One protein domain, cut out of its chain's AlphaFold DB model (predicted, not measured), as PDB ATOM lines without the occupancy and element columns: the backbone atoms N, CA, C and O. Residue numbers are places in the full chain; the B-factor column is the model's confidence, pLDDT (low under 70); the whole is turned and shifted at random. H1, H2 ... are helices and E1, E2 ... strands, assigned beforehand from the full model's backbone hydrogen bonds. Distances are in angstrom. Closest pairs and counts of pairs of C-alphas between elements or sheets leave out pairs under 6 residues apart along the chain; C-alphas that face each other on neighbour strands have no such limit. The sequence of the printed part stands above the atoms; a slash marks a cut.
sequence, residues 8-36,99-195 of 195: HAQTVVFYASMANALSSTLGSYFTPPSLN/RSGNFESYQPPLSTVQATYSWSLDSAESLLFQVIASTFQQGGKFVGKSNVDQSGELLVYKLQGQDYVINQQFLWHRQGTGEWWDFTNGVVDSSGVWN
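This is residues 8 to 36 and 99 to 195 of the 195 residues of an uncharacterized protein of Calditrichaeota bacterium (UniProt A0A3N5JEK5). A single twisted sheet of eight strands forms a wide wall, and one helix, H1, crosses one of its faces; the other face has no named helix. The strands lie side by side as a meander, E1 E2 E3 E4 E5 E6 E7 E8, each the antiparallel neighbour of the one before. The printed part has 126 residues, with one named helix and then eight named strands, in the mixed class and in two layers, a helix on one face of a sheet. It is compact, with a radius of gyration of the C-alphas of 15.2 A and spans of 44 by 37 by 26 A.

H1, residues 8 to 24, is on the sheet of E1, residues 100 to 106, E2, 113 to 121, E3, 127 to 133, E4, 141 to 146, E5, 152 to 160, E6, 163 to 172, E7, 178 to 184, and E8, 187 to 194. Its height over the sheet is 8.7 A; on the local plane its line and that of E4 stand at 63 degrees, only just across the strands. The closest C-alphas of H1 and E4 are those of Ala 19 and Ser 146, 6.4 A apart. In H1 every O i to N i+4 pair is within hydrogen-bond range. The edge strands E1 and E8 are apart. In the hairpin of E1 and E2, N 103 and O 117 are within hydrogen-bond range at 2.8 A; in that of E7 and E8, N 182 and O 190 are at 2.9 A. E8 bends by 52 degrees at residue 190.

H1 begins at C-alpha 8 (133.509, 115.834, 97.617) and measures 23.0 A. E5 measures 26.0 A and E6 26.6 A. E8 ends at C-alpha 194 (138.329, 111.384, 91.691).

The C-alphas farthest apart, Asn 36 and Val 187, are 46.9 A apart. Residues 37 to 98 are not printed, and C-alphas 36 and 99 are 20.7 A apart across the cut. No link printed whole is long. Residues 8 to 36 and 135 to 139 have pLDDT under 70.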
ATOM      1  N   HIS A   8     132.196 115.874  96.969       62.28
ATOM      2  CA  HIS A   8     133.509 115.834  97.617       62.28
ATOM      3  C   HIS A   8     134.568 116.462  96.717       62.28
ATOM      4  O   HIS A   8     135.327 117.310  97.177       62.28
ATOM      5  N   ALA A   9     134.552 116.163  95.414       52.94
ATOM      6  CA  ALA A   9     135.455 116.793  94.452       52.94
ATOM      7  C   ALA A   9     135.235 118.314  94.366       52.94
ATOM      8  O   ALA A   9     136.196 119.071  94.272       52.94
ATOM      9  N   GLN A  10     133.993 118.796  94.469       59.91
ATOM     10  CA  GLN A  10     133.702 120.237  94.520       59.91
ATOM     11  C   GLN A  10     134.219 120.895  95.807       59.91
ATOM     12  O   GLN A  10     134.752 122.004  95.764       59.91
ATOM     13  N   THR A  11     134.109 120.196  96.938       60.19
ATOM     14  CA  THR A  11     134.645 120.642  98.232       60.19
ATOM     15  C   THR A  11     136.174 120.707  98.199       60.19
ATOM     16  O   THR A  11     136.760 121.704  98.622       60.19
ATOM     17  N   VAL A  12     136.822 119.702  97.602       56.09
ATOM     18  CA  VAL A  12     138.268 119.705  97.354       56.09
ATOM     19  C   VAL A  12     138.648 120.843  96.428       56.09
ATOM     20  O   VAL A  12     139.549 121.592  96.763       56.09
ATOM     21  N   VAL A  13     137.963 121.036  95.300       56.94
ATOM     22  CA  VAL A  13     138.257 122.151  94.391       56.94
ATOM     23  C   VAL A  13     138.104 123.486  95.113       56.94
ATOM     24  O   VAL A  13     138.942 124.352  94.904       56.94
ATOM     25  N   PHE A  14     137.120 123.665  95.994       60.62
ATOM     26  CA  PHE A  14     136.986 124.888  96.787       60.62
ATOM     27  C   PHE A  14     138.189 125.105  97.717       60.62
ATOM     28  O   PHE A  14     138.824 126.158  97.653       60.62
ATOM     29  N   TYR A  15     138.553 124.113  98.534       56.66
ATOM     30  CA  TYR A  15     139.653 124.261  99.492       56.66
ATOM     31  C   TYR A  15     141.037 124.222  98.846       56.66
ATOM     32  O   TYR A  15     141.915 124.958  99.278       56.66
ATOM     33  N   ALA A  16     141.240 123.424  97.800       54.19
ATOM     34  CA  ALA A  16     142.462 123.389  97.009       54.19
ATOM     35  C   ALA A  16     142.598 124.661  96.171       54.19
ATOM     36  O   ALA A  16     143.693 125.190  96.074       54.19
ATOM     37  N   SER A  17     141.510 125.222  95.628       57.44
ATOM     38  CA  SER A  17     141.558 126.546  94.986       57.44
ATOM     39  C   SER A  17     141.807 127.645  96.002       57.44
ATOM     40  O   SER A  17     142.535 128.570  95.684       57.44
ATOM     41  N   MET A  18     141.266 127.548  97.220       57.88
ATOM     42  CA  MET A  18     141.618 128.459  98.307       57.88
ATOM     43  C   MET A  18     143.106 128.311  98.632       57.88
ATOM     44  O   MET A  18     143.833 129.269  98.475       57.88
ATOM     45  N   ALA A  19     143.600 127.120  98.968       53.06
ATOM     46  CA  ALA A  19     145.003 126.869  99.296       53.06
ATOM     47  C   ALA A  19     145.974 127.225  98.158       53.06
ATOM     48  O   ALA A  19     147.037 127.773  98.424       53.06
ATOM     49  N   ASN A  20     145.612 126.959  96.901       51.62
ATOM     50  CA  ASN A  20     146.420 127.279  95.725       51.62
ATOM     51  C   ASN A  20     146.312 128.749  95.331       51.62
ATOM     52  O   ASN A  20     147.292 129.313  94.856       51.62
ATOM     53  N   ALA A  21     145.161 129.396  95.535       51.91
ATOM     54  CA  ALA A  21     145.081 130.850  95.485       51.91
ATOM     55  C   ALA A  21     146.024 131.390  96.550       51.91
ATOM     56  O   ALA A  21     146.994 132.031  96.181       51.91
ATOM     57  N   LEU A  22     145.847 131.017  97.819       49.06
ATOM     58  CA  LEU A  22     146.707 131.414  98.926       49.06
ATOM     59  C   LEU A  22     148.190 131.192  98.589       49.06
ATOM     60  O   LEU A  22     148.916 132.158  98.734       49.06
ATOM     61  N   SER A  23     148.624 130.040  98.050       46.59
ATOM     62  CA  SER A  23     150.029 129.745  97.689       46.59
ATOM     63  C   SER A  23     150.558 130.513  96.468       46.59
ATOM     64  O   SER A  23     151.662 131.050  96.517       46.59
ATOM     65  N   SER A  24     149.779 130.628  95.388       42.84
ATOM     66  CA  SER A  24     150.148 131.394  94.182       42.84
ATOM     67  C   SER A  24     150.088 132.910  94.384       42.84
ATOM     68  O   SER A  24     150.614 133.670  93.573       42.84
ATOM     69  N   THR A  25     149.453 133.349  95.471       38.81
ATOM     70  CA  THR A  25     149.176 134.750  95.782       38.81
ATOM     71  C   THR A  25     149.574 135.139  97.206       38.81
ATOM     72  O   THR A  25     149.068 136.132  97.737       38.81
ATOM     73  N   LEU A  26     150.511 134.408  97.831       39.56
ATOM     74  CA  LEU A  26     151.007 134.724  99.183       39.56
ATOM     75  C   LEU A  26     151.498 136.179  99.295       39.56
ATOM     76  O   LEU A  26     151.393 136.772 100.363       39.56
ATOM     77  N   GLY A  27     151.922 136.779  98.178       39.59
ATOM     78  CA  GLY A  27     152.278 138.195  98.068       39.59
ATOM     79  C   GLY A  27     151.153 139.170  97.670       39.59
ATOM     80  O   GLY A  27     151.462 140.320  97.388       39.59
ATOM     81  N   SER A  28     149.878 138.764  97.553       38.28
ATOM     82  CA  SER A  28     148.776 139.673  97.159       38.28
ATOM     83  C   SER A  28     147.478 139.575  97.975       38.28
ATOM     84  O   SER A  28     146.737 140.561  98.001       38.28
ATOM     85  N   TYR A  29     147.184 138.441  98.629       36.50
ATOM     86  CA  TYR A  29     146.016 138.301  99.529       36.50
ATOM     87  C   TYR A  29     146.348 138.492 101.016       36.50
ATOM     88  O   TYR A  29     145.465 138.861 101.787       36.50
ATOM     89  N   PHE A  30     147.597 138.231 101.413       45.75
ATOM     90  CA  PHE A  30     148.066 138.357 102.802       45.75
ATOM     91  C   PHE A  30     149.027 139.518 103.023       45.75
ATOM     92  O   PHE A  30     149.189 139.985 104.151       45.75
ATOM     93  N   THR A  31     149.619 140.019 101.943       45.94
ATOM     94  CA  THR A  31     150.003 141.419 101.887       45.94
ATOM     95  C   THR A  31     148.736 142.260 102.007       45.94
ATOM     96  O   THR A  31     147.686 141.853 101.492       45.94
ATOM     97  N   PRO A  32     148.824 143.449 102.606       44.66
ATOM     98  CA  PRO A  32     147.720 144.391 102.589       44.66
ATOM     99  C   PRO A  32     147.210 144.540 101.139       44.66
ATOM    100  O   PRO A  32     148.028 144.484 100.214       44.66
ATOM    101  N   PRO A  33     145.882 144.603 100.930       49.34
ATOM    102  CA  PRO A  33     145.198 144.329  99.669       49.34
ATOM    103  C   PRO A  33     145.975 144.845  98.477       49.34
ATOM    104  O   PRO A  33     146.127 146.050  98.341       49.34
ATOM    105  N   SER A  34     146.469 143.899  97.669       42.31
ATOM    106  CA  SER A  34     147.344 144.044  96.501       42.31
ATOM    107  C   SER A  34     147.947 145.442  96.296       42.31
ATOM    108  O   SER A  34     147.220 146.380  95.971       42.31
ATOM    109  N   LEU A  35     149.280 145.555  96.312       46.88
ATOM    110  CA  LEU A  35     150.056 146.736  95.873       46.88
ATOM    111  C   LEU A  35     149.489 147.429  94.610       46.88
ATOM    112  O   LEU A  35     149.607 148.636  94.450       46.88
ATOM    113  N   ASN A  36     148.780 146.699  93.744       45.41
ATOM    114  CA  ASN A  36     148.037 147.235  92.598       45.41
ATOM    115  C   ASN A  36     146.974 148.301  92.947       45.41
ATOM    116  O   ASN A  36     146.715 149.179  92.129       45.41
ATOM    117  N   ARG A  99     157.318 134.712 104.742       83.00
ATOM    118  CA  ARG A  99     157.244 133.242 104.796       83.00
ATOM    119  C   ARG A  99     156.218 132.693 105.775       83.00
ATOM    120  O   ARG A  99     155.969 131.491 105.764       83.00
ATOM    121  N   SER A 100     155.661 133.519 106.651       85.94
ATOM    122  CA  SER A 100     154.676 133.088 107.641       85.94
ATOM    123  C   SER A 100     153.819 134.244 108.117       85.94
ATOM    124  O   SER A 100     154.280 135.388 108.144       85.94
ATOM    125  N   GLY A 101     152.619 133.931 108.584       85.25
ATOM    126  CA  GLY A 101     151.740 134.915 109.184       85.25
ATOM    127  C   GLY A 101     150.461 134.313 109.736       85.25
ATOM    128  O   GLY A 101     150.269 133.093 109.777       85.25
ATOM    129  N   ASN A 102     149.594 135.198 110.202       87.69
ATOM    130  CA  ASN A 102     148.250 134.875 110.636       87.69
ATOM    131  C   ASN A 102     147.300 136.040 110.348       87.69
ATOM    132  O   ASN A 102     147.733 137.185 110.221       87.69
ATOM    133  N   PHE A 103     146.008 135.749 110.242       84.50
ATOM    134  CA  PHE A 103     144.976 136.771 110.271       84.50
ATOM    135  C   PHE A 103     143.693 136.270 110.928       84.50
ATOM    136  O   PHE A 103     143.391 135.079 110.944       84.50
ATOM    137  N   GLU A 104     142.917 137.207 111.440       87.75
ATOM    138  CA  GLU A 104     141.579 137.014 111.975       87.75
ATOM    139  C   GLU A 104     140.594 137.781 111.104       87.75
ATOM    140  O   GLU A 104     140.817 138.953 110.796       87.75
ATOM    141  N   SER A 105     139.496 137.135 110.720       84.00
ATOM    142  CA  SER A 105     138.355 137.801 110.103       84.00
ATOM    143  C   SER A 105     137.233 137.963 111.117       84.00
ATOM    144  O   SER A 105     137.031 137.113 111.985       84.00
ATOM    145  N   TYR A 106     136.471 139.039 110.984       84.00
ATOM    146  CA  TYR A 106     135.386 139.399 111.889       84.00
ATOM    147  C   TYR A 106     134.064 139.446 111.122       84.00
ATOM    148  O   TYR A 106     134.027 139.875 109.970       84.00
ATOM    149  N   GLN A 107     132.975 139.003 111.753       81.75
ATOM    150  CA  GLN A 107     131.656 138.893 111.120       81.75
ATOM    151  C   GLN A 107     130.849 140.188 111.293       81.75
ATOM    152  O   GLN A 107     130.348 140.418 112.390       81.75
ATOM    153  N   PRO A 108     130.584 140.995 110.249       79.56
ATOM    154  CA  PRO A 108     129.713 142.157 110.396       79.56
ATOM    155  C   PRO A 108     128.302 141.768 110.880       79.56
ATOM    156  O   PRO A 108     127.780 140.731 110.448       79.56
ATOM    157  N   PRO A 109     127.646 142.590 111.722       74.31
ATOM    158  CA  PRO A 109     128.155 143.800 112.385       74.31
ATOM    159  C   PRO A 109     128.881 143.517 113.721       74.31
ATOM    160  O   PRO A 109     129.173 144.442 114.474       74.31
ATOM    161  N   LEU A 110     129.119 142.251 114.062       77.38
ATOM    162  CA  LEU A 110     129.700 141.818 115.330       77.38
ATOM    163  C   LEU A 110     131.233 141.904 115.304       77.38
ATOM    164  O   LEU A 110     131.891 141.469 114.368       77.38
ATOM    165  N   SER A 111     131.844 142.359 116.394       80.25
ATOM    166  CA  SER A 111     133.309 142.306 116.561       80.25
ATOM    167  C   SER A 111     133.807 140.931 117.024       80.25
ATOM    168  O   SER A 111     134.872 140.816 117.622       80.25
ATOM    169  N   THR A 112     133.031 139.875 116.787       85.88
ATOM    170  CA  THR A 112     133.434 138.500 117.078       85.88
ATOM    171  C   THR A 112     134.294 137.970 115.942       85.88
ATOM    172  O   THR A 112     133.892 138.064 114.777       85.88
ATOM    173  N   VAL A 113     135.429 137.360 116.287       85.88
ATOM    174  CA  VAL A 113     136.236 136.586 115.336       85.88
ATOM    175  C   VAL A 113     135.339 135.523 114.712       85.88
ATOM    176  O   VAL A 113     134.675 134.780 115.435       85.88
ATOM    177  N   GLN A 114     135.297 135.488 113.385       84.25
ATOM    178  CA  GLN A 114     134.597 134.511 112.551       84.25
ATOM    179  C   GLN A 114     135.510 133.335 112.205       84.25
ATOM    180  O   GLN A 114     135.073 132.181 112.181       84.25
ATOM    181  N   ALA A 115     136.770 133.638 111.901       82.75
ATOM    182  CA  ALA A 115     137.780 132.650 111.592       82.75
ATOM    183  C   ALA A 115     139.185 133.208 111.824       82.75
ATOM    184  O   ALA A 115     139.441 134.394 111.613       82.75
ATOM    185  N   THR A 116     140.092 132.323 112.215       88.06
ATOM    186  CA  THR A 116     141.526 132.582 112.314       88.06
ATOM    187  C   THR A 116     142.241 131.718 111.292       88.06
ATOM    188  O   THR A 116     141.987 130.519 111.198       88.06
ATOM    189  N   TYR A 117     143.158 132.321 110.554       85.12
ATOM    190  CA  TYR A 117     143.976 131.687 109.537       85.12
ATOM    191  C   TYR A 117     145.433 131.845 109.942       85.12
ATOM    192  O   TYR A 117     145.845 132.921 110.370       85.12
ATOM    193  N   SER A 118     146.230 130.799 109.793       88.06
ATOM    194  CA  SER A 118     147.680 130.877 109.934       88.06
ATOM    195  C   SER A 118     148.358 130.111 108.818       88.06
ATOM    196  O   SER A 118     147.809 129.139 108.295       88.06
ATOM    197  N   TRP A 119     149.547 130.564 108.437       84.75
ATOM    198  CA  TRP A 119     150.320 129.927 107.386       84.75
ATOM    199  C   TRP A 119     151.823 130.035 107.610       84.75
ATOM    200  O   TRP A 119     152.317 130.924 108.308       84.75
ATOM    201  N   SER A 120     152.552 129.125 106.974       88.50
ATOM    202  CA  SER A 120     154.007 129.156 106.867       88.50
ATOM    203  C   SER A 120     154.473 128.414 105.619       88.50
ATOM    204  O   SER A 120     153.800 127.491 105.165       88.50
ATOM    205  N   LEU A 121     155.625 128.794 105.080       85.06
ATOM    206  CA  LEU A 121     156.327 128.043 104.046       85.06
ATOM    207  C   LEU A 121     157.340 127.100 104.691       85.06
ATOM    208  O   LEU A 121     158.155 127.531 105.512       85.06
ATOM    209  N   ASP A 122     157.317 125.827 104.301       88.75
ATOM    210  CA  ASP A 122     158.360 124.881 104.693       88.75
ATOM    211  C   ASP A 122     159.665 125.116 103.900       88.75
ATOM    212  O   ASP A 122     159.789 126.047 103.097       88.75
ATOM    213  N   SER A 123     160.691 124.297 104.148       88.62
ATOM    214  CA  SER A 123     161.984 124.410 103.457       88.62
ATOM    215  C   SER A 123     161.920 124.094 101.958       88.62
ATOM    216  O   SER A 123     162.878 124.375 101.246       88.62
ATOM    217  N   ALA A 124     160.837 123.470 101.493       88.56
ATOM    218  CA  ALA A 124     160.591 123.144 100.094       88.56
ATOM    219  C   ALA A 124     159.642 124.152  99.418       88.56
ATOM    220  O   ALA A 124     159.176 123.886  98.313       88.56
ATOM    221  N   GLU A 125     159.365 125.294 100.064       85.25
ATOM    222  CA  GLU A 125     158.397 126.308  99.619       85.25
ATOM    223  C   GLU A 125     156.949 125.790  99.546       85.25
ATOM    224  O   GLU A 125     156.094 126.410  98.910       85.25
ATOM    225  N   SER A 126     156.632 124.673 100.209       86.38
ATOM    226  CA  SER A 126     155.244 124.230 100.339       86.38
ATOM    227  C   SER A 126     154.528 125.059 101.407       86.38
ATOM    228  O   SER A 126     155.041 125.267 102.508       86.38
ATOM    229  N   LEU A 127     153.307 125.490 101.100       83.81
ATOM    230  CA  LEU A 127     152.425 126.207 102.011       83.81
ATOM    231  C   LEU A 127     151.810 125.245 103.023       83.81
ATOM    232  O   LEU A 127     151.016 124.384 102.659       83.81
ATOM    233  N   LEU A 128     152.113 125.442 104.298       89.38
ATOM    234  CA  LEU A 128     151.387 124.871 105.425       89.38
ATOM    235  C   LEU A 128     150.374 125.898 105.911       89.38
ATOM    236  O   LEU A 128     150.744 127.049 106.143       89.38
ATOM    237  N   PHE A 129     149.121 125.501 106.100       85.19
ATOM    238  CA  PHE A 129     148.087 126.405 106.590       85.19
ATOM    239  C   PHE A 129     147.148 125.733 107.586       85.19
ATOM    240  O   PHE A 129     146.926 124.522 107.562       85.19
ATOM    241  N   GLN A 130     146.567 126.556 108.449       89.44
ATOM    242  CA  GLN A 130     145.497 126.172 109.351       89.44
ATOM    243  C   GLN A 130     144.404 127.235 109.323       89.44
ATOM    244  O   GLN A 130     144.688 128.431 109.316       89.44
ATOM    245  N   VAL A 131     143.151 126.790 109.362       85.31
ATOM    246  CA  VAL A 131     141.981 127.652 109.539       85.31
ATOM    247  C   VAL A 131     141.172 127.128 110.709       85.31
ATOM    248  O   VAL A 131     140.873 125.939 110.767       85.31
ATOM    249  N   ILE A 132     140.808 127.995 111.643       87.19
ATOM    250  CA  ILE A 132     139.872 127.692 112.724       87.19
ATOM    251  C   ILE A 132     138.699 128.641 112.556       87.19
ATOM    252  O   ILE A 132     138.834 129.841 112.772       87.19
ATOM    253  N   ALA A 133     137.556 128.112 112.144       81.62
ATOM    254  CA  ALA A 133     136.326 128.871 112.039       81.62
ATOM    255  C   ALA A 133     135.555 128.752 113.350       81.62
ATOM    256  O   ALA A 133     135.225 127.653 113.772       81.62
ATOM    257  N   SER A 134     135.247 129.870 113.997       71.88
ATOM    258  CA  SER A 134     134.458 129.903 115.236       71.88
ATOM    259  C   SER A 134     132.953 129.855 114.953       71.88
ATOM    260  O   SER A 134     132.194 129.295 115.742       71.88
ATOM    261  N   THR A 135     132.510 130.418 113.823       62.97
ATOM    262  CA  THR A 135     131.084 130.520 113.458       62.97
ATOM    263  C   THR A 135     130.744 129.885 112.107       62.97
ATOM    264  O   THR A 135     129.639 129.369 111.938       62.97
ATOM    265  N   PHE A 136     131.680 129.849 111.152       45.66
ATOM    266  CA  PHE A 136     131.516 129.118 109.890       45.66
ATOM    267  C   PHE A 136     131.680 127.605 110.138       45.66
ATOM    268  O   PHE A 136     132.606 127.188 110.828       45.66
ATOM    269  N   GLN A 137     130.760 126.776 109.630       51.81
ATOM    270  CA  GLN A 137     130.761 125.311 109.833       51.81
ATOM    271  C   GLN A 137     130.781 124.863 111.319       51.81
ATOM    272  O   GLN A 137     131.395 123.857 111.653       51.81
ATOM    273  N   GLN A 138     130.110 125.604 112.217       60.09
ATOM    274  CA  GLN A 138     129.940 125.249 113.642       60.09
ATOM    275  C   GLN A 138     131.252 124.919 114.384       60.09
ATOM    276  O   GLN A 138     131.341 123.913 115.087       60.09
ATOM    277  N   GLY A 139     132.279 125.758 114.243       69.00
ATOM    278  CA  GLY A 139     133.524 125.549 114.982       69.00
ATOM    279  C   GLY A 139     134.570 124.727 114.231       69.00
ATOM    280  O   GLY A 139     135.447 124.190 114.892       69.00
ATOM    281  N   GLY A 140     134.474 124.562 112.906       81.31
ATOM    282  CA  GLY A 140     135.352 123.692 112.113       81.31
ATOM    283  C   GLY A 140     136.829 124.107 112.108       81.31
ATOM    284  O   GLY A 140     137.159 125.293 112.140       81.31
ATOM    285  N   LYS A 141     137.732 123.123 112.026       89.12
ATOM    286  CA  LYS A 141     139.175 123.345 111.846       89.12
ATOM    287  C   LYS A 141     139.658 122.659 110.576       89.12
ATOM    288  O   LYS A 141     139.294 121.524 110.299       89.12
ATOM    289  N   PHE A 142     140.532 123.331 109.847       86.00
ATOM    290  CA  PHE A 142     141.160 122.849 108.629       86.00
ATOM    291  C   PHE A 142     142.668 122.933 108.805       86.00
ATOM    292  O   PHE A 142     143.166 123.937 109.313       86.00
ATOM    293  N   VAL A 143     143.393 121.902 108.400       90.62
ATOM    294  CA  VAL A 143     144.860 121.901 108.359       90.62
ATOM    295  C   VAL A 143     145.262 121.348 107.013       90.62
ATOM    296  O   VAL A 143     144.769 120.295 106.631       90.62
ATOM    297  N   GLY A 144     146.132 122.033 106.289       88.44
ATOM    298  CA  GLY A 144     146.537 121.556 104.979       88.44
ATOM    299  C   GLY A 144     147.956 121.915 104.602       88.44
ATOM    300  O   GLY A 144     148.603 122.771 105.211       88.44
ATOM    301  N   LYS A 145     148.415 121.227 103.563       89.12
ATOM    302  CA  LYS A 145     149.683 121.448 102.884       89.12
ATOM    303  C   LYS A 145     149.414 121.575 101.391       89.12
ATOM    304  O   LYS A 145     148.839 120.665 100.811       89.12
ATOM    305  N   SER A 146     149.851 122.663 100.768       85.00
ATOM    306  CA  SER A 146     149.896 122.812  99.310       85.00
ATOM    307  C   SER A 146     151.354 122.857  98.866       85.00
ATOM    308  O   SER A 146     152.138 123.676  99.340       85.00
ATOM    309  N   ASN A 147     151.735 121.932  97.995       86.69
ATOM    310  CA  ASN A 147     153.075 121.842  97.440       86.69
ATOM    311  C   ASN A 147     153.240 122.777  96.240       86.69
ATOM    312  O   ASN A 147     152.278 123.129  95.559       86.69
ATOM    313  N   VAL A 148     154.490 123.118  95.924       84.50
ATOM    314  CA  VAL A 148     154.842 123.958  94.762       84.50
ATOM    315  C   VAL A 148     154.343 123.362  93.440       84.50
ATOM    316  O   VAL A 148     153.987 124.086  92.511       84.50
ATOM    317  N   ASP A 149     154.280 122.034  93.347       83.12
ATOM    318  CA  ASP A 149     153.760 121.328  92.176       83.12
ATOM    319  C   ASP A 149     152.223 121.307  92.103       83.12
ATOM    320  O   ASP A 149     151.671 120.667  91.210       83.12
ATOM    321  N   GLN A 150     151.545 122.023  93.006       80.69
ATOM    322  CA  GLN A 150     150.091 122.119  93.142       80.69
ATOM    323  C   GLN A 150     149.412 120.825  93.606       80.69
ATOM    324  O   GLN A 150     148.188 120.742  93.539       80.69
ATOM    325  N   SER A 151     150.161 119.832  94.094       88.00
ATOM    326  CA  SER A 151     149.614 118.720  94.885       88.00
ATOM    327  C   SER A 151     149.454 119.113  96.356       88.00
ATOM    328  O   SER A 151     149.963 120.152  96.782       88.00
ATOM    329  N   GLY A 152     148.780 118.295  97.159       89.44
ATOM    330  CA  GLY A 152     148.707 118.565  98.588       89.44
ATOM    331  C   GLY A 152     147.735 117.702  99.370       89.44
ATOM    332  O   GLY A 152     147.201 116.713  98.870       89.44
ATOM    333  N   GLU A 153     147.547 118.101 100.621       91.50
ATOM    334  CA  GLU A 153     146.702 117.438 101.604       91.50
ATOM    335  C   GLU A 153     145.845 118.448 102.367       91.50
ATOM    336  O   GLU A 153     146.287 119.560 102.667       91.50
ATOM    337  N   LEU A 154     144.623 118.046 102.712       88.50
ATOM    338  CA  LEU A 154     143.733 118.779 103.600       88.50
ATOM    339  C   LEU A 154     143.093 117.825 104.604       88.50
ATOM    340  O   LEU A 154     142.461 116.844 104.230       88.50
ATOM    341  N   LEU A 155     143.188 118.180 105.877       91.44
ATOM    342  CA  LEU A 155     142.504 117.552 106.993       91.44
ATOM    343  C   LEU A 155     141.409 118.494 107.485       91.44
ATOM    344  O   LEU A 155     141.667 119.654 107.815       91.44
ATOM    345  N   VAL A 156     140.188 117.980 107.557       88.44
ATOM    346  CA  VAL A 156     139.015 118.683 108.075       88.44
ATOM    347  C   VAL A 156     138.633 118.062 109.403       88.44
ATOM    348  O   VAL A 156     138.423 116.855 109.504       88.44
ATOM    349  N   TYR A 157     138.497 118.897 110.419       89.56
ATOM    350  CA  TYR A 157     138.123 118.519 111.768       89.56
ATOM    351  C   TYR A 157     136.786 119.155 112.130       89.56
ATOM    352  O   TYR A 157     136.537 120.330 111.848       89.56
ATOM    353  N   LYS A 158     135.961 118.384 112.831       86.19
ATOM    354  CA  LYS A 158     134.739 118.862 113.476       86.19
ATOM    355  C   LYS A 158     134.965 118.981 114.976       86.19
ATOM    356  O   LYS A 158     135.685 118.173 115.565       86.19
ATOM    357  N   LEU A 159     134.329 119.970 115.587       85.31
ATOM    358  CA  LEU A 159     134.295 120.084 117.035       85.31
ATOM    359  C   LEU A 159     133.333 119.023 117.596       85.31
ATOM    360  O   LEU A 159     132.163 118.973 117.215       85.31
ATOM    361  N   GLN A 160     133.817 118.168 118.490       85.00
ATOM    362  CA  GLN A 160     133.009 117.227 119.264       85.00
ATOM    363  C   GLN A 160     133.266 117.468 120.752       85.00
ATOM    364  O   GLN A 160     134.329 117.154 121.282       85.00
ATOM    365  N   GLY A 161     132.284 118.053 121.441       84.69
ATOM    366  CA  GLY A 161     132.475 118.498 122.819       84.69
ATOM    367  C   GLY A 161     133.466 119.663 122.885       84.69
ATOM    368  O   GLY A 161     133.131 120.766 122.465       84.69
ATOM    369  N   GLN A 162     134.659 119.415 123.430       84.06
ATOM    370  CA  GLN A 162     135.754 120.395 123.534       84.06
ATOM    371  C   GLN A 162     136.942 120.062 122.616       84.06
ATOM    372  O   GLN A 162     137.894 120.836 122.554       84.06
ATOM    373  N   ASP A 163     136.884 118.938 121.893       87.00
ATOM    374  CA  ASP A 163     138.004 118.425 121.108       87.00
ATOM    375  C   ASP A 163     137.715 118.460 119.606       87.00
ATOM    376  O   ASP A 163     136.582 118.296 119.146       87.00
ATOM    377  N   TYR A 164     138.777 118.645 118.826       89.06
ATOM    378  CA  TYR A 164     138.737 118.549 117.372       89.06
ATOM    379  C   TYR A 164     138.987 117.114 116.931       89.06
ATOM    380  O   TYR A 164     140.085 116.587 117.106       89.06
ATOM    381  N   VAL A 165     137.988 116.508 116.296       90.50
ATOM    382  CA  VAL A 165     138.078 115.145 115.765       90.50
ATOM    383  C   VAL A 165     138.104 115.211 114.249       90.50
ATOM    384  O   VAL A 165     137.321 115.946 113.641       90.50
ATOM    385  N   ILE A 166     139.021 114.462 113.632       92.12
ATOM    386  CA  ILE A 166     139.095 114.375 112.175       92.12
ATOM    387  C   ILE A 166     137.750 113.888 111.625       92.12
ATOM    388  O   ILE A 166     137.142 112.949 112.142       92.12
ATOM    389  N   ASN A 167     137.269 114.598 110.614       89.88
ATOM    390  CA  ASN A 167     136.028 114.324 109.912       89.88
ATOM    391  C   ASN A 167     136.302 113.919 108.470       89.88
ATOM    392  O   ASN A 167     135.641 113.016 107.983       89.88
ATOM    393  N   GLN A 168     137.251 114.580 107.798       90.69
ATOM    394  CA  GLN A 168     137.599 114.274 106.412       90.69
ATOM    395  C   GLN A 168     139.094 114.462 106.168       90.69
ATOM    396  O   GLN A 168     139.734 115.300 106.809       90.69
ATOM    397  N   GLN A 169     139.623 113.715 105.211       92.31
ATOM    398  CA  GLN A 169     140.955 113.894 104.650       92.31
ATOM    399  C   GLN A 169     140.846 113.911 103.134       92.31
ATOM    400  O   GLN A 169     140.078 113.151 102.549       92.31
ATOM    401  N   PHE A 170     141.649 114.758 102.507       89.31
ATOM    402  CA  PHE A 170     141.742 114.867 101.063       89.31
ATOM    403  C   PHE A 170     143.205 114.923 100.653       89.31
ATOM    404  O   PHE A 170     143.973 115.690 101.232       89.31
ATOM    405  N   LEU A 171     143.568 114.168  99.624       91.38
ATOM    406  CA  LEU A 171     144.848 114.253  98.933       91.38
ATOM    407  C   LEU A 171     144.583 114.604  97.479       91.38
ATOM    408  O   LEU A 171     143.862 113.878  96.808       91.38
ATOM    409  N   TRP A 172     145.162 115.692  96.980       87.75
ATOM    410  CA  TRP A 172     145.047 116.050  95.568       87.75
ATOM    411  C   TRP A 172     146.400 115.996  94.877       87.75
ATOM    412  O   TRP A 172     147.452 116.303  95.446       87.75
ATOM    413  N   HIS A 173     146.363 115.638  93.604       87.38
ATOM    414  CA  HIS A 173     147.527 115.566  92.745       87.38
ATOM    415  C   HIS A 173     147.502 116.693  91.721       87.38
ATOM    416  O   HIS A 173     146.453 117.185  91.307       87.38
ATOM    417  N   ARG A 174     148.690 117.048  91.229       83.44
ATOM    418  CA  ARG A 174     148.894 118.073  90.196       83.44
ATOM    419  C   ARG A 174     148.013 117.898  88.952       83.44
ATOM    420  O   ARG A 174     147.714 118.862  88.258       83.44
ATOM    421  N   GLN A 175     147.641 116.661  88.637       81.62
ATOM    422  CA  GLN A 175     146.883 116.310  87.433       81.62
ATOM    423  C   GLN A 175     145.377 116.575  87.572       81.62
ATOM    424  O   GLN A 175     144.640 116.347  86.620       81.62
ATOM    425  N   GLY A 176     144.926 117.069  88.730       75.25
ATOM    426  CA  GLY A 176     143.512 117.304  89.014       75.25
ATOM    427  C   GLY A 176     142.779 116.077  89.551       75.25
ATOM    428  O   GLY A 176     141.581 116.170  89.783       75.25
ATOM    429  N   THR A 177     143.492 114.975  89.791       84.75
ATOM    430  CA  THR A 177     142.989 113.751  90.426       84.75
ATOM    431  C   THR A 177     143.270 113.751  91.929       84.75
ATOM    432  O   THR A 177     144.019 114.598  92.427       84.75
ATOM    433  N   GLY A 178     142.708 112.787  92.654       87.25
ATOM    434  CA  GLY A 178     143.065 112.580  94.051       87.25
ATOM    435  C   GLY A 178     142.171 111.604  94.794       87.25
ATOM    436  O   GLY A 178     141.395 110.861  94.192       87.25
ATOM    437  N   GLU A 179     142.315 111.613  96.113       91.56
ATOM    438  CA  GLU A 179     141.743 110.649  97.045       91.56
ATOM    439  C   GLU A 179     141.085 111.363  98.231       91.56
ATOM    440  O   GLU A 179     141.544 112.420  98.680       91.56
ATOM    441  N   TRP A 180     140.003 110.793  98.750       91.06
ATOM    442  CA  TRP A 180     139.284 111.327  99.900       91.06
ATOM    443  C   TRP A 180     138.906 110.226 100.889       91.06
ATOM    444  O   TRP A 180     138.689 109.077 100.503       91.06
ATOM    445  N   TRP A 181     138.796 110.604 102.163       93.75
ATOM    446  CA  TRP A 181     138.355 109.748 103.263       93.75
ATOM    447  C   TRP A 181     137.405 110.516 104.172       93.75
ATOM    448  O   TRP A 181     137.727 111.636 104.575       93.75
ATOM    449  N   ASP A 182     136.293 109.892 104.558       91.56
ATOM    450  CA  ASP A 182     135.454 110.368 105.657       91.56
ATOM    451  C   ASP A 182     135.719 109.550 106.918       91.56
ATOM    452  O   ASP A 182     135.969 108.341 106.877       91.56
ATOM    453  N   PHE A 183     135.626 110.220 108.061       92.62
ATOM    454  CA  PHE A 183     135.898 109.646 109.365       92.62
ATOM    455  C   PHE A 183     134.691 109.771 110.293       92.62
ATOM    456  O   PHE A 183     134.167 110.862 110.555       92.62
ATOM    457  N   THR A 184     134.340 108.652 110.920       89.44
ATOM    458  CA  THR A 184     133.430 108.608 112.062       89.44
ATOM    459  C   THR A 184     134.246 108.304 113.313       89.44
ATOM    460  O   THR A 184     134.772 107.209 113.490       89.44
ATOM    461  N   ASN A 185     134.378 109.307 114.188       83.62
ATOM    462  CA  ASN A 185     135.135 109.234 115.445       83.62
ATOM    463  C   ASN A 185     136.596 108.777 115.256       83.62
ATOM    464  O   ASN A 185     137.105 107.952 116.009       83.62
ATOM    465  N   GLY A 186     137.263 109.310 114.228       83.19
ATOM    466  CA  GLY A 186     138.666 109.005 113.930       83.19
ATOM    467  C   GLY A 186     138.902 107.681 113.199       83.19
ATOM    468  O   GLY A 186     140.048 107.354 112.910       83.19
ATOM    469  N   VAL A 187     137.843 106.942 112.863       89.19
ATOM    470  CA  VAL A 187     137.914 105.722 112.053       89.19
ATOM    471  C   VAL A 187     137.389 106.022 110.656       89.19
ATOM    472  O   VAL A 187     136.353 106.670 110.529       89.19
ATOM    473  N   VAL A 188     138.097 105.552 109.627       93.69
ATOM    474  CA  VAL A 188     137.657 105.671 108.230       93.69
ATOM    475  C   VAL A 188     136.321 104.949 108.064       93.69
ATOM    476  O   VAL A 188     136.231 103.747 108.309       93.69
ATOM    477  N   ASP A 189     135.301 105.696 107.662       94.19
ATOM    478  CA  ASP A 189     133.949 105.203 107.389       94.19
ATOM    479  C   ASP A 189     133.759 104.939 105.889       94.19
ATOM    480  O   ASP A 189     133.211 103.917 105.476       94.19
ATOM    481  N   SER A 190     134.296 105.827 105.052       93.06
ATOM    482  CA  SER A 190     134.241 105.728 103.594       93.06
ATOM    483  C   SER A 190     135.483 106.363 102.961       93.06
ATOM    484  O   SER A 190     136.210 107.134 103.589       93.06
ATOM    485  N   SER A 191     135.755 105.998 101.708       93.75
ATOM    486  CA  SER A 191     136.840 106.581 100.920       93.75
ATOM    487  C   SER A 191     136.557 106.463  99.430       93.75
ATOM    488  O   SER A 191     135.772 105.605  99.012       93.75
ATOM    489  N   GLY A 192     137.223 107.286  98.628       88.62
ATOM    490  CA  GLY A 192     137.097 107.247  97.181       88.62
ATOM    491  C   GLY A 192     138.203 108.004  96.466       88.62
ATOM    492  O   GLY A 192     139.078 108.610  97.082       88.62
ATOM    493  N   VAL A 193     138.147 107.952  95.137       89.00
ATOM    494  CA  VAL A 193     139.082 108.636  94.241       89.00
ATOM    495  C   VAL A 193     138.307 109.463  93.224       89.00
ATOM    496  O   VAL A 193     137.217 109.062  92.808       89.00
ATOM    497  N   TRP A 194     138.866 110.593  92.799       81.94
ATOM    498  CA  TRP A 194     138.329 111.384  91.691       81.94
ATOM    499  C   TRP A 194     139.369 111.544  90.581       81.94
ATOM    500  O   TRP A 194     140.578 111.530  90.830       81.94
ATOM    501  N   ASN A 195     138.869 111.709  89.354       79.06
ATOM    502  CA  ASN A 195     139.662 111.922  88.147       79.06
ATOM    503  C   ASN A 195     139.239 113.202  87.428       79.06
ATOM    504  O   ASN A 195     138.025 113.513  87.469       79.06
TER     505      ASN A 195